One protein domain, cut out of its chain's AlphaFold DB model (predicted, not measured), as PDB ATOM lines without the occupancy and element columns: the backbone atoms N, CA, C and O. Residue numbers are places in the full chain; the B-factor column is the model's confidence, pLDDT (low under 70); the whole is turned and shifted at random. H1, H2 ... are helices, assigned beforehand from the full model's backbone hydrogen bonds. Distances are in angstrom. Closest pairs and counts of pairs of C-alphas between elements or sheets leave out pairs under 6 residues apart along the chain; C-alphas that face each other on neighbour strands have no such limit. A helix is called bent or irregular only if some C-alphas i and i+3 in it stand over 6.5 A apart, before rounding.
ATOM      1  N   LEU A   2       4.722  57.249 -52.233       90.00
ATOM      2  CA  LEU A   2       5.192  58.529 -52.788       90.00
ATOM      3  C   LEU A   2       6.724  58.643 -52.891       90.00
ATOM      4  O   LEU A   2       7.241  58.987 -53.944       90.00
ATOM      5  N   ARG A   3       7.465  58.273 -51.837       92.56
ATOM      6  CA  ARG A   3       8.941  58.278 -51.859       92.56
ATOM      7  C   ARG A   3       9.536  57.375 -52.947       92.56
ATOM      8  O   ARG A   3      10.548  57.730 -53.532       92.56
ATOM      9  N   ALA A   4       8.924  56.215 -53.191       90.62
ATOM     10  CA  ALA A   4       9.399  55.280 -54.207       90.62
ATOM     11  C   ALA A   4       9.136  55.827 -55.617       90.62
ATOM     12  O   ALA A   4      10.033  55.814 -56.449       90.62
ATOM     13  N   PHE A   5       7.943  56.386 -55.847       93.69
ATOM     14  CA  PHE A   5       7.604  57.030 -57.116       93.69
ATOM     15  C   PHE A   5       8.505  58.231 -57.402       93.69
ATOM     16  O   PHE A   5       9.057  58.326 -58.491       93.69
ATOM     17  N   ASN A   6       8.723  59.100 -56.414       94.12
ATOM     18  CA  ASN A   6       9.586  60.266 -56.580       94.12
ATOM     19  C   ASN A   6      11.040  59.873 -56.839       94.12
ATOM     20  O   ASN A   6      11.651  60.456 -57.722       94.12
ATOM     21  N   GLY A   7      11.561  58.853 -56.149       95.19
ATOM     22  CA  GLY A   7      12.915  58.359 -56.405       95.19
ATOM     23  C   GLY A   7      13.098  57.835 -57.834       95.19
ATOM     24  O   GLY A   7      14.098  58.141 -58.476       95.19
ATOM     25  N   GLU A   8      12.115  57.098 -58.363       93.44
ATOM     26  CA  GLU A   8      12.130  56.644 -59.762       93.44
ATOM     27  C   GLU A   8      11.987  57.816 -60.746       93.44
ATOM     28  O   GLU A   8      12.694  57.861 -61.750       93.44
ATOM     29  N   CYS A   9      11.124  58.796 -60.454       93.69
ATOM     30  CA  CYS A   9      10.968  59.994 -61.286       93.69
ATOM     31  C   CYS A   9      12.254  60.825 -61.333       93.69
ATOM     32  O   CYS A   9      12.681  61.222 -62.412       93.69
ATOM     33  N   GLU A  10      12.890  61.072 -60.187       95.31
ATOM     34  CA  GLU A  10      14.150  61.818 -60.087       95.31
ATOM     35  C   GLU A  10      15.270  61.125 -60.871       95.31
ATOM     36  O   GLU A  10      15.991  61.780 -61.627       95.31
ATOM     37  N   ALA A  11      15.372  59.796 -60.761       94.50
ATOM     38  CA  ALA A  11      16.320  59.014 -61.547       94.50
ATOM     39  C   ALA A  11      16.047  59.136 -63.057       94.50
ATOM     40  O   ALA A  11      16.974  59.341 -63.838       94.50
ATOM     41  N   MET A  12      14.779  59.068 -63.478       93.06
ATOM     42  CA  MET A  12      14.415  59.238 -64.889       93.06
ATOM     43  C   MET A  12      14.713  60.644 -65.407       93.06
ATOM     44  O   MET A  12      15.247  60.765 -66.504       93.06
ATOM     45  N   ILE A  13      14.406  61.688 -64.630       93.88
ATOM     46  CA  ILE A  13      14.667  63.091 -64.986       93.88
ATOM     47  C   ILE A  13      16.172  63.323 -65.189       93.88
ATOM     48  O   ILE A  13      16.569  63.955 -66.168       93.88
ATOM     49  N   ALA A  14      17.022  62.757 -64.325       94.06
ATOM     50  CA  ALA A  14      18.478  62.842 -64.467       94.06
ATOM     51  C   ALA A  14      19.009  62.156 -65.750       94.06
ATOM     52  O   ALA A  14      19.991  62.607 -66.356       94.06
ATOM     53  N   ASP A  15      18.337  61.089 -66.188       93.44
ATOM     54  CA  ASP A  15      18.692  60.296 -67.369       93.44
ATOM     55  C   ASP A  15      18.062  60.799 -68.679       93.44
ATOM     56  O   ASP A  15      18.352  60.259 -69.757       93.44
ATOM     57  N   VAL A  16      17.231  61.847 -68.633       95.69
ATOM     58  CA  VAL A  16      16.702  62.480 -69.848       95.69
ATOM     59  C   VAL A  16      17.872  62.928 -70.729       95.69
ATOM     60  O   VAL A  16      18.922  63.349 -70.237       95.69
ATOM     61  N   ARG A  17      17.702  62.756 -72.041       94.81
ATOM     62  CA  ARG A  17      18.587  63.164 -73.138       94.81
ATOM     63  C   ARG A  17      17.735  63.774 -74.247       94.81
ATOM     64  O   ARG A  17      16.587  63.379 -74.427       94.81
ATOM     65  N   TRP A  18      18.316  64.665 -75.050       93.00
ATOM     66  CA  TRP A  18      17.641  65.340 -76.174       93.00
ATOM     67  C   TRP A  18      16.937  64.387 -77.168       93.00
ATOM     68  O   TRP A  18      16.017  64.792 -77.868       93.00
ATOM     69  N   ASN A  19      17.320  63.106 -77.224       93.25
ATOM     70  CA  ASN A  19      16.785  62.117 -78.166       93.25
ATOM     71  C   ASN A  19      15.945  60.991 -77.536       93.25
ATOM     72  O   ASN A  19      15.582  60.051 -78.248       93.25
ATOM     73  N   ASN A  20      15.668  61.016 -76.224       94.31
ATOM     74  CA  ASN A  20      15.096  59.854 -75.528       94.31
ATOM     75  C   ASN A  20      13.729  60.083 -74.857       94.31
ATOM     76  O   ASN A  20      13.244  59.163 -74.195       94.31
ATOM     77  N   ILE A  21      13.082  61.236 -75.069       94.25
ATOM     78  CA  ILE A  21      11.854  61.633 -74.357       94.25
ATOM     79  C   ILE A  21      10.740  60.583 -74.409       94.25
ATOM     80  O   ILE A  21      10.264  60.161 -73.361       94.25
ATOM     81  N   LEU A  22      10.405  60.048 -75.588       94.38
ATOM     82  CA  LEU A  22       9.324  59.060 -75.743       94.38
ATOM     83  C   LEU A  22       9.538  57.799 -74.888       94.38
ATOM     84  O   LEU A  22       8.595  57.256 -74.317       94.38
ATOM     85  N   LYS A  23      10.794  57.347 -74.759       94.75
ATOM     86  CA  LYS A  23      11.140  56.189 -73.919       94.75
ATOM     87  C   LYS A  23      11.013  56.515 -72.431       94.75
ATOM     88  O   LYS A  23      10.661  55.638 -71.646       94.75
ATOM     89  N   MET A  24      11.331  57.748 -72.043       94.25
ATOM     90  CA  MET A  24      11.223  58.205 -70.658       94.25
ATOM     91  C   MET A  24       9.759  58.393 -70.243       94.25
ATOM     92  O   MET A  24       9.394  57.973 -69.148       94.25
ATOM     93  N   GLU A  25       8.902  58.903 -71.134       95.00
ATOM     94  CA  GLU A  25       7.453  58.984 -70.905       95.00
ATOM     95  C   GLU A  25       6.828  57.598 -70.713       95.00
ATOM     96  O   GLU A  25       6.106  57.366 -69.744       95.00
ATOM     97  N   GLU A  26       7.153  56.641 -71.591       95.69
ATOM     98  CA  GLU A  26       6.650  55.268 -71.480       95.69
ATOM     99  C   GLU A  26       7.096  54.605 -70.164       95.69
ATOM    100  O   GLU A  26       6.317  53.906 -69.509       95.69
ATOM    101  N   ARG A  27       8.348  54.838 -69.751       95.00
ATOM    102  CA  ARG A  27       8.887  54.322 -68.488       95.00
ATOM    103  C   ARG A  27       8.188  54.950 -67.279       95.00
ATOM    104  O   ARG A  27       7.858  54.218 -66.345       95.00
ATOM    105  N   LEU A  28       7.925  56.256 -67.310       95.06
ATOM    106  CA  LEU A  28       7.216  56.969 -66.246       95.06
ATOM    107  C   LEU A  28       5.783  56.443 -66.081       95.06
ATOM    108  O   LEU A  28       5.354  56.185 -64.957       95.06
ATOM    109  N   THR A  29       5.077  56.197 -67.189       95.81
ATOM    110  CA  THR A  29       3.737  55.582 -67.180       95.81
ATOM    111  C   THR A  29       3.759  54.187 -66.561       95.81
ATOM    112  O   THR A  29       2.980  53.900 -65.656       95.81
ATOM    113  N   LYS A  30       4.717  53.337 -66.952       96.12
ATOM    114  CA  LYS A  30       4.862  51.993 -66.365       96.12
ATOM    115  C   LYS A  30       5.127  52.035 -64.858       96.12
ATOM    116  O   LYS A  30       4.599  51.197 -64.130       96.12
ATOM    117  N   VAL A  31       5.934  52.987 -64.384       95.06
ATOM    118  CA  VAL A  31       6.214  53.155 -62.948       95.06
ATOM    119  C   VAL A  31       4.992  53.673 -62.192       95.06
ATOM    120  O   VAL A  31       4.705  53.169 -61.106       95.06
ATOM    121  N   HIS A  32       4.248  54.620 -62.764       95.44
ATOM    122  CA  HIS A  32       2.987  55.102 -62.201       95.44
ATOM    123  C   HIS A  32       1.983  53.958 -62.002       95.44
ATOM    124  O   HIS A  32       1.508  53.740 -60.885       95.44
ATOM    125  N   ASP A  33       1.739  53.171 -63.051       94.69
ATOM    126  CA  ASP A  33       0.774  52.069 -63.023       94.69
ATOM    127  C   ASP A  33       1.205  50.961 -62.050       94.69
ATOM    128  O   ASP A  33       0.398  50.454 -61.268       94.69
ATOM    129  N   ALA A  34       2.496  50.608 -62.047       94.19
ATOM    130  CA  ALA A  34       3.037  49.599 -61.140       94.19
ATOM    131  C   ALA A  34       2.931  50.020 -59.668       94.19
ATOM    132  O   ALA A  34       2.600  49.194 -58.814       94.19
ATOM    133  N   ILE A  35       3.199  51.293 -59.359       93.44
ATOM    134  CA  ILE A  35       3.122  51.801 -57.989       93.44
ATOM    135  C   ILE A  35       1.667  51.901 -57.529       93.44
ATOM    136  O   ILE A  35       1.383  51.447 -56.421       93.44
ATOM    137  N   ASN A  36       0.747  52.399 -58.360       93.94
ATOM    138  CA  ASN A  36      -0.679  52.474 -58.014       93.94
ATOM    139  C   ASN A  36      -1.294  51.096 -57.769       93.94
ATOM    140  O   ASN A  36      -1.981  50.916 -56.764       93.94
ATOM    141  N   LYS A  37      -0.929  50.092 -58.572       93.00
ATOM    142  CA  LYS A  37      -1.356  48.702 -58.359       93.00
ATOM    143  C   LYS A  37      -0.973  48.147 -56.979       93.00
ATOM    144  O   LYS A  37      -1.719  47.370 -56.397       93.00
ATOM    145  N   LEU A  38       0.176  48.547 -56.421       89.88
ATOM    146  CA  LEU A  38       0.593  48.143 -55.065       89.88
ATOM    147  C   LEU A  38      -0.201  48.856 -53.953       89.88
ATOM    148  O   LEU A  38      -0.237  48.372 -52.820       89.88
ATOM    149  N   GLY A  39      -0.808  50.006 -54.253       88.25
ATOM    150  CA  GLY A  39      -1.607  50.797 -53.314       88.25
ATOM    151  C   GLY A  39      -3.093  50.449 -53.280       88.25
ATOM    152  O   GLY A  39      -3.750  50.787 -52.293       88.25
ATOM    153  N   GLU A  40      -3.604  49.716 -54.278       89.75
ATOM    154  CA  GLU A  40      -5.018  49.311 -54.387       89.75
ATOM    155  C   GLU A  40      -5.540  48.638 -53.108       89.75
ATOM    156  O   GLU A  40      -6.608  48.995 -52.614       89.75
ATOM    157  N   THR A  41      -4.756  47.735 -52.506       88.06
ATOM    158  CA  THR A  41      -5.122  47.018 -51.268       88.06
ATOM    159  C   THR A  41      -5.369  47.950 -50.077       88.06
ATOM    160  O   THR A  41      -6.095  47.592 -49.155       88.06
ATOM    161  N   HIS A  42      -4.756  49.135 -50.080       89.06
ATOM    162  CA  HIS A  42      -4.853  50.119 -49.002       89.06
ATOM    163  C   HIS A  42      -5.706  51.338 -49.389       89.06
ATOM    164  O   HIS A  42      -5.788  52.274 -48.597       89.06
ATOM    165  N   TRP A  43      -6.323  51.339 -50.581       88.00
ATOM    166  CA  TRP A  43      -7.045  52.484 -51.160       88.00
ATOM    167  C   TRP A  43      -6.222  53.781 -51.187       88.00
ATOM    168  O   TRP A  43      -6.731  54.867 -50.916       88.00
ATOM    169  N   ILE A  44      -4.930  53.664 -51.498       91.44
ATOM    170  CA  ILE A  44      -4.028  54.805 -51.676       91.44
ATOM    171  C   ILE A  44      -3.541  54.788 -53.121       91.44
ATOM    172  O   ILE A  44      -3.044  53.767 -53.589       91.44
ATOM    173  N   GLU A  45      -3.631  55.924 -53.802       91.75
ATOM    174  CA  GLU A  45      -3.149  56.094 -55.172       91.75
ATOM    175  C   GLU A  45      -2.376  57.404 -55.328       91.75
ATOM    176  O   GLU A  45      -2.548  58.367 -54.574       91.75
ATOM    177  N   ILE A  46      -1.507  57.435 -56.329       93.56
ATOM    178  CA  ILE A  46      -0.927  58.660 -56.854       93.56
ATOM    179  C   ILE A  46      -1.958  59.273 -57.787       93.56
ATOM    180  O   ILE A  46      -2.382  58.650 -58.757       93.56
ATOM    181  N   THR A  47      -2.359  60.503 -57.484       94.88
ATOM    182  CA  THR A  47      -3.362  61.199 -58.280       94.88
ATOM    183  C   THR A  47      -2.835  61.499 -59.681       94.88
ATOM    184  O   THR A  47      -1.670  61.863 -59.873       94.88
ATOM    185  N   ASN A  48      -3.728  61.433 -60.670       93.56
ATOM    186  CA  ASN A  48      -3.399  61.775 -62.055       93.56
ATOM    187  C   ASN A  48      -2.874  63.211 -62.209       93.56
ATOM    188  O   ASN A  48      -2.097  63.485 -63.118       93.56
ATOM    189  N   ASP A  49      -3.273  64.138 -61.337       96.31
ATOM    190  CA  ASP A  49      -2.752  65.510 -61.341       96.31
ATOM    191  C   ASP A  49      -1.267  65.549 -60.979       96.31
ATOM    192  O   ASP A  49      -0.481  66.205 -61.661       96.31
ATOM    193  N   TYR A  50      -0.858  64.789 -59.960       94.69
ATOM    194  CA  TYR A  50       0.547  64.709 -59.574       94.69
ATOM    195  C   TYR A  50       1.397  64.013 -60.641       94.69
ATOM    196  O   TYR A  50       2.482  64.486 -60.977       94.69
ATOM    197  N   TYR A  51       0.886  62.926 -61.226       94.75
ATOM    198  CA  TYR A  51       1.531  62.256 -62.357       94.75
ATOM    199  C   TYR A  51       1.711  63.197 -63.558       94.75
ATOM    200  O   TYR A  51       2.796  63.248 -64.136       94.75
ATOM    201  N   ARG A  52       0.689  63.998 -63.896       96.19
ATOM    202  CA  ARG A  52       0.772  64.991 -64.979       96.19
ATOM    203  C   ARG A  52       1.851  66.041 -64.725       96.19
ATOM    204  O   ARG A  52       2.613  66.323 -65.642       96.19
ATOM    205  N   LEU A  53       1.972  66.545 -63.495       97.19
ATOM    206  CA  LEU A  53       3.050  67.472 -63.124       97.19
ATOM    207  C   LEU A  53       4.439  66.833 -63.277       97.19
ATOM    208  O   LEU A  53       5.367  67.482 -63.748       97.19
ATOM    209  N   LYS A  54       4.589  65.548 -62.929       95.12
ATOM    210  CA  LYS A  54       5.851  64.815 -63.130       95.12
ATOM    211  C   LYS A  54       6.174  64.560 -64.599       95.12
ATOM    212  O   LYS A  54       7.336  64.640 -64.991       95.12
ATOM    213  N   LEU A  55       5.163  64.295 -65.420       94.75
ATOM    214  CA  LEU A  55       5.329  64.185 -66.867       94.75
ATOM    215  C   LEU A  55       5.731  65.530 -67.491       94.75
ATOM    216  O   LEU A  55       6.579  65.571 -68.377       94.75
ATOM    217  N   GLU A  56       5.152  66.632 -67.015       96.56
ATOM    218  CA  GLU A  56       5.513  67.984 -67.440       96.56
ATOM    219  C   GLU A  56       6.955  68.339 -67.051       96.56
ATOM    220  O   GLU A  56       7.719  68.782 -67.903       96.56
ATOM    221  N   GLU A  57       7.376  68.054 -65.816       96.19
ATOM    222  CA  GLU A  57       8.766  68.228 -65.362       96.19
ATOM    223  C   GLU A  57       9.768  67.469 -66.255       96.19
ATOM    224  O   GLU A  57      10.807  68.007 -66.656       96.19
ATOM    225  N   LEU A  58       9.434  66.228 -66.620       95.88
ATOM    226  CA  LEU A  58      10.232  65.397 -67.520       95.88
ATOM    227  C   LEU A  58      10.346  66.014 -68.927       95.88
ATOM    228  O   LEU A  58      11.439  66.056 -69.498       95.88
ATOM    229  N   ARG A  59       9.237  66.527 -69.476       95.06
ATOM    230  CA  ARG A  59       9.203  67.208 -70.782       95.06
ATOM    231  C   ARG A  59       9.997  68.506 -70.777       95.06
ATOM    232  O   ARG A  59      10.825  68.700 -71.659       95.06
ATOM    233  N   LEU A  60       9.825  69.339 -69.753       97.00
ATOM    234  CA  LEU A  60      10.585  70.581 -69.590       97.00
ATOM    235  C   LEU A  60      12.093  70.310 -69.501       97.00
ATOM    236  O   LEU A  60      12.903  71.039 -70.076       97.00
ATOM    237  N   THR A  61      12.485  69.223 -68.832       95.69
ATOM    238  CA  THR A  61      13.890  68.798 -68.772       95.69
ATOM    239  C   THR A  61      14.418  68.402 -70.153       95.69
ATOM    240  O   THR A  61      15.550  68.739 -70.500       95.69
ATOM    241  N   HIS A  62      13.615  67.707 -70.959       97.06
ATOM    242  CA  HIS A  62      13.976  67.363 -72.335       97.06
ATOM    243  C   HIS A  62      14.120  68.601 -73.221       97.06
ATOM    244  O   HIS A  62      15.144  68.724 -73.889       97.06
ATOM    245  N   GLU A  63      13.167  69.533 -73.164       96.06
ATOM    246  CA  GLU A  63      13.226  70.803 -73.900       96.06
ATOM    247  C   GLU A  63      14.497  71.590 -73.558       96.06
ATOM    248  O   GLU A  63      15.199  72.073 -74.449       96.06
ATOM    249  N   TYR A  64      14.847  71.662 -72.269       95.94
ATOM    250  CA  TYR A  64      16.083  72.299 -71.822       95.94
ATOM    251  C   TYR A  64      17.331  71.627 -72.411       95.94
ATOM    252  O   TYR A  64      18.241  72.301 -72.898       95.94
ATOM    253  N   GLN A  65      17.380  70.294 -72.406       94.56
ATOM    254  CA  GLN A  65      18.518  69.561 -72.956       94.56
ATOM    255  C   GLN A  65      18.618  69.634 -74.482       94.56
ATOM    256  O   GLN A  65      19.732  69.667 -75.009       94.56
ATOM    257  N   ASP A  66      17.489  69.657 -75.189       95.50
ATOM    258  CA  ASP A  66      17.468  69.863 -76.636       95.50
ATOM    259  C   ASP A  66      17.998  71.256 -76.991       95.50
ATOM    260  O   ASP A  66      18.864  71.388 -77.855       95.50
ATOM    261  N   LYS A  67      17.598  72.283 -76.233       96.38
ATOM    262  CA  LYS A  67      18.112  73.643 -76.416       96.38
ATOM    263  C   LYS A  67      19.631  73.728 -76.228       96.38
ATOM    264  O   LYS A  67      20.318  74.277 -77.084       96.38
ATOM    265  N   ILE A  68      20.174  73.107 -75.176       95.62
ATOM    266  CA  ILE A  68      21.634  73.022 -74.970       95.62
ATOM    267  C   ILE A  68      22.326  72.323 -76.146       95.62
ATOM    268  O   ILE A  68      23.427  72.701 -76.552       95.62
ATOM    269  N   HIS A  69      21.721  71.259 -76.671       95.12
ATOM    270  CA  HIS A  69      22.286  70.522 -77.792       95.12
ATOM    271  C   HIS A  69      22.303  71.367 -79.074       95.12
ATOM    272  O   HIS A  69      23.320  71.379 -79.767       95.12
ATOM    273  N   GLN A  70      21.227  72.108 -79.354       94.56
ATOM    274  CA  GLN A  70      21.148  73.040 -80.483       94.56
ATOM    275  C   GLN A  70      22.205  74.148 -80.372       94.56
ATOM    276  O   GLN A  70      23.001  74.309 -81.295       94.56
ATOM    277  N   GLU A  71      22.295  74.821 -79.219       94.81
ATOM    278  CA  GLU A  71      23.296  75.872 -78.965       94.81
ATOM    279  C   GLU A  71      24.730  75.342 -79.140       94.81
ATOM    280  O   GLU A  71      25.570  75.980 -79.775       94.81
ATOM    281  N   ARG A  72      25.014  74.120 -78.666       94.12
ATOM    282  CA  ARG A  72      26.325  73.481 -78.855       94.12
ATOM    283  C   ARG A  72      26.628  73.178 -80.325       94.12
ATOM    284  O   ARG A  72      27.771  73.325 -80.750       94.12
ATOM    285  N   GLN A  73      25.644  72.718 -81.098       93.81
ATOM    286  CA  GLN A  73      25.838  72.454 -82.528       93.81
ATOM    287  C   GLN A  73      26.079  73.739 -83.322       93.81
ATOM    288  O   GLN A  73      26.892  73.739 -84.249       93.81
ATOM    289  N   GLU A  74      25.385  74.819 -82.967       93.94
ATOM    290  CA  GLU A  74      25.617  76.138 -83.552       93.94
ATOM    291  C   GLU A  74      27.022  76.636 -83.223       93.94
ATOM    292  O   GLU A  74      27.758  76.987 -84.145       93.94
ATOM    293  N   GLN A  75      27.443  76.535 -81.959       94.00
ATOM    294  CA  GLN A  75      28.788  76.914 -81.530       94.00
ATOM    295  C   GLN A  75      29.879  76.146 -82.294       94.00
ATOM    296  O   GLN A  75      30.788  76.763 -82.842       94.00
ATOM    297  N   ILE A  76      29.770  74.816 -82.412       94.88
ATOM    298  CA  ILE A  76      30.735  74.005 -83.179       94.88
ATOM    299  C   ILE A  76      30.780  74.456 -84.645       94.88
ATOM    300  O   ILE A  76      31.851  74.559 -85.239       94.88
ATOM    301  N   ARG A  77      29.622  74.755 -85.245       95.19
ATOM    302  CA  ARG A  77      29.548  75.211 -86.639       95.19
ATOM    303  C   ARG A  77      30.177  76.594 -86.827       95.19
ATOM    304  O   ARG A  77      30.764  76.845 -87.879       95.19
ATOM    305  N   GLU A  78      30.027  77.495 -85.862       93.88
ATOM    306  CA  GLU A  78      30.679  78.807 -85.875       93.88
ATOM    307  C   GLU A  78      32.192  78.681 -85.693       93.88
ATOM    308  O   GLU A  78      32.943  79.236 -86.495       93.88
ATOM    309  N   GLU A  79      32.645  77.877 -84.729       92.50
ATOM    310  CA  GLU A  79      34.067  77.592 -84.500       92.50
ATOM    311  C   GLU A  79      34.727  76.975 -85.745       92.50
ATOM    312  O   GLU A  79      35.800  77.414 -86.155       92.50
TER     313      GLU A  79
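Overview. This is residues 2 to 79 of the 268 residues of the protein "T5orf172 domain-containing protein" of Leptospira borgpetersenii serovar Javanica (UniProt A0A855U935). Three helices run nearly parallel in line to make a long, thin up-and-down bundle, each running against the one before it in the chain. The short H1 lies within the length of the body, while the far end of H2, with residues 38 to 43, sticks out at one end of the rod and residues 71 to 79 of the long H3 stick out at the other. The 78 printed residues hold three named helices in the order H1, H2, H3 and no named strand; the class is all helix. The whole is loose, with a radius of gyration of the C-alphas of 15.8 A, and spans 60 by 18 by 17 A.

Arrangement. H1, residues 2 to 15, and H2, residues 21 to 42, form a helical hairpin and touch at a shallow tilt of 9 degrees, opposite ways; their closest C-alphas, of Met 12 and Met 24, are 6.7 A apart. H2 and H3, residues 48 to 79, form a second helical hairpin at a shallow tilt of 19 degrees. H3 touches H2 with residues 51 to 62 alone, and the closest C-alphas, of Ile 21 and His 62, are 6.4 A apart. H1 and H3 run the same way at a shallow tilt of 15 degrees; residues 9 to 13 of H1 touch residues 54 to 61 of H3, closest at the C-alphas of Ile 13 and Leu 58, 5.6 A apart. In H1 and H3 every O i to N i+4 pair is within hydrogen-bond range; in H2 16 of 18 are.

Along the chain. H1 begins at C-alpha 2, (5.192, 58.529, -52.788), and is 19.9 A long. H2 is 32.5 A long and only just irregular: C-alphas 38 and 41 are 7.0 A apart. H3 is 46.5 A long and ends at C-alpha 79, (34.067, 77.592, -84.500).

Size, cuts and confidence. The C-alphas farthest apart, of Thr 41 and Glu 79, are 59.8 A apart. Both links are tight, with 5 residues each. The printed part has no cut, and no printed residue is under 70 in pLDDT.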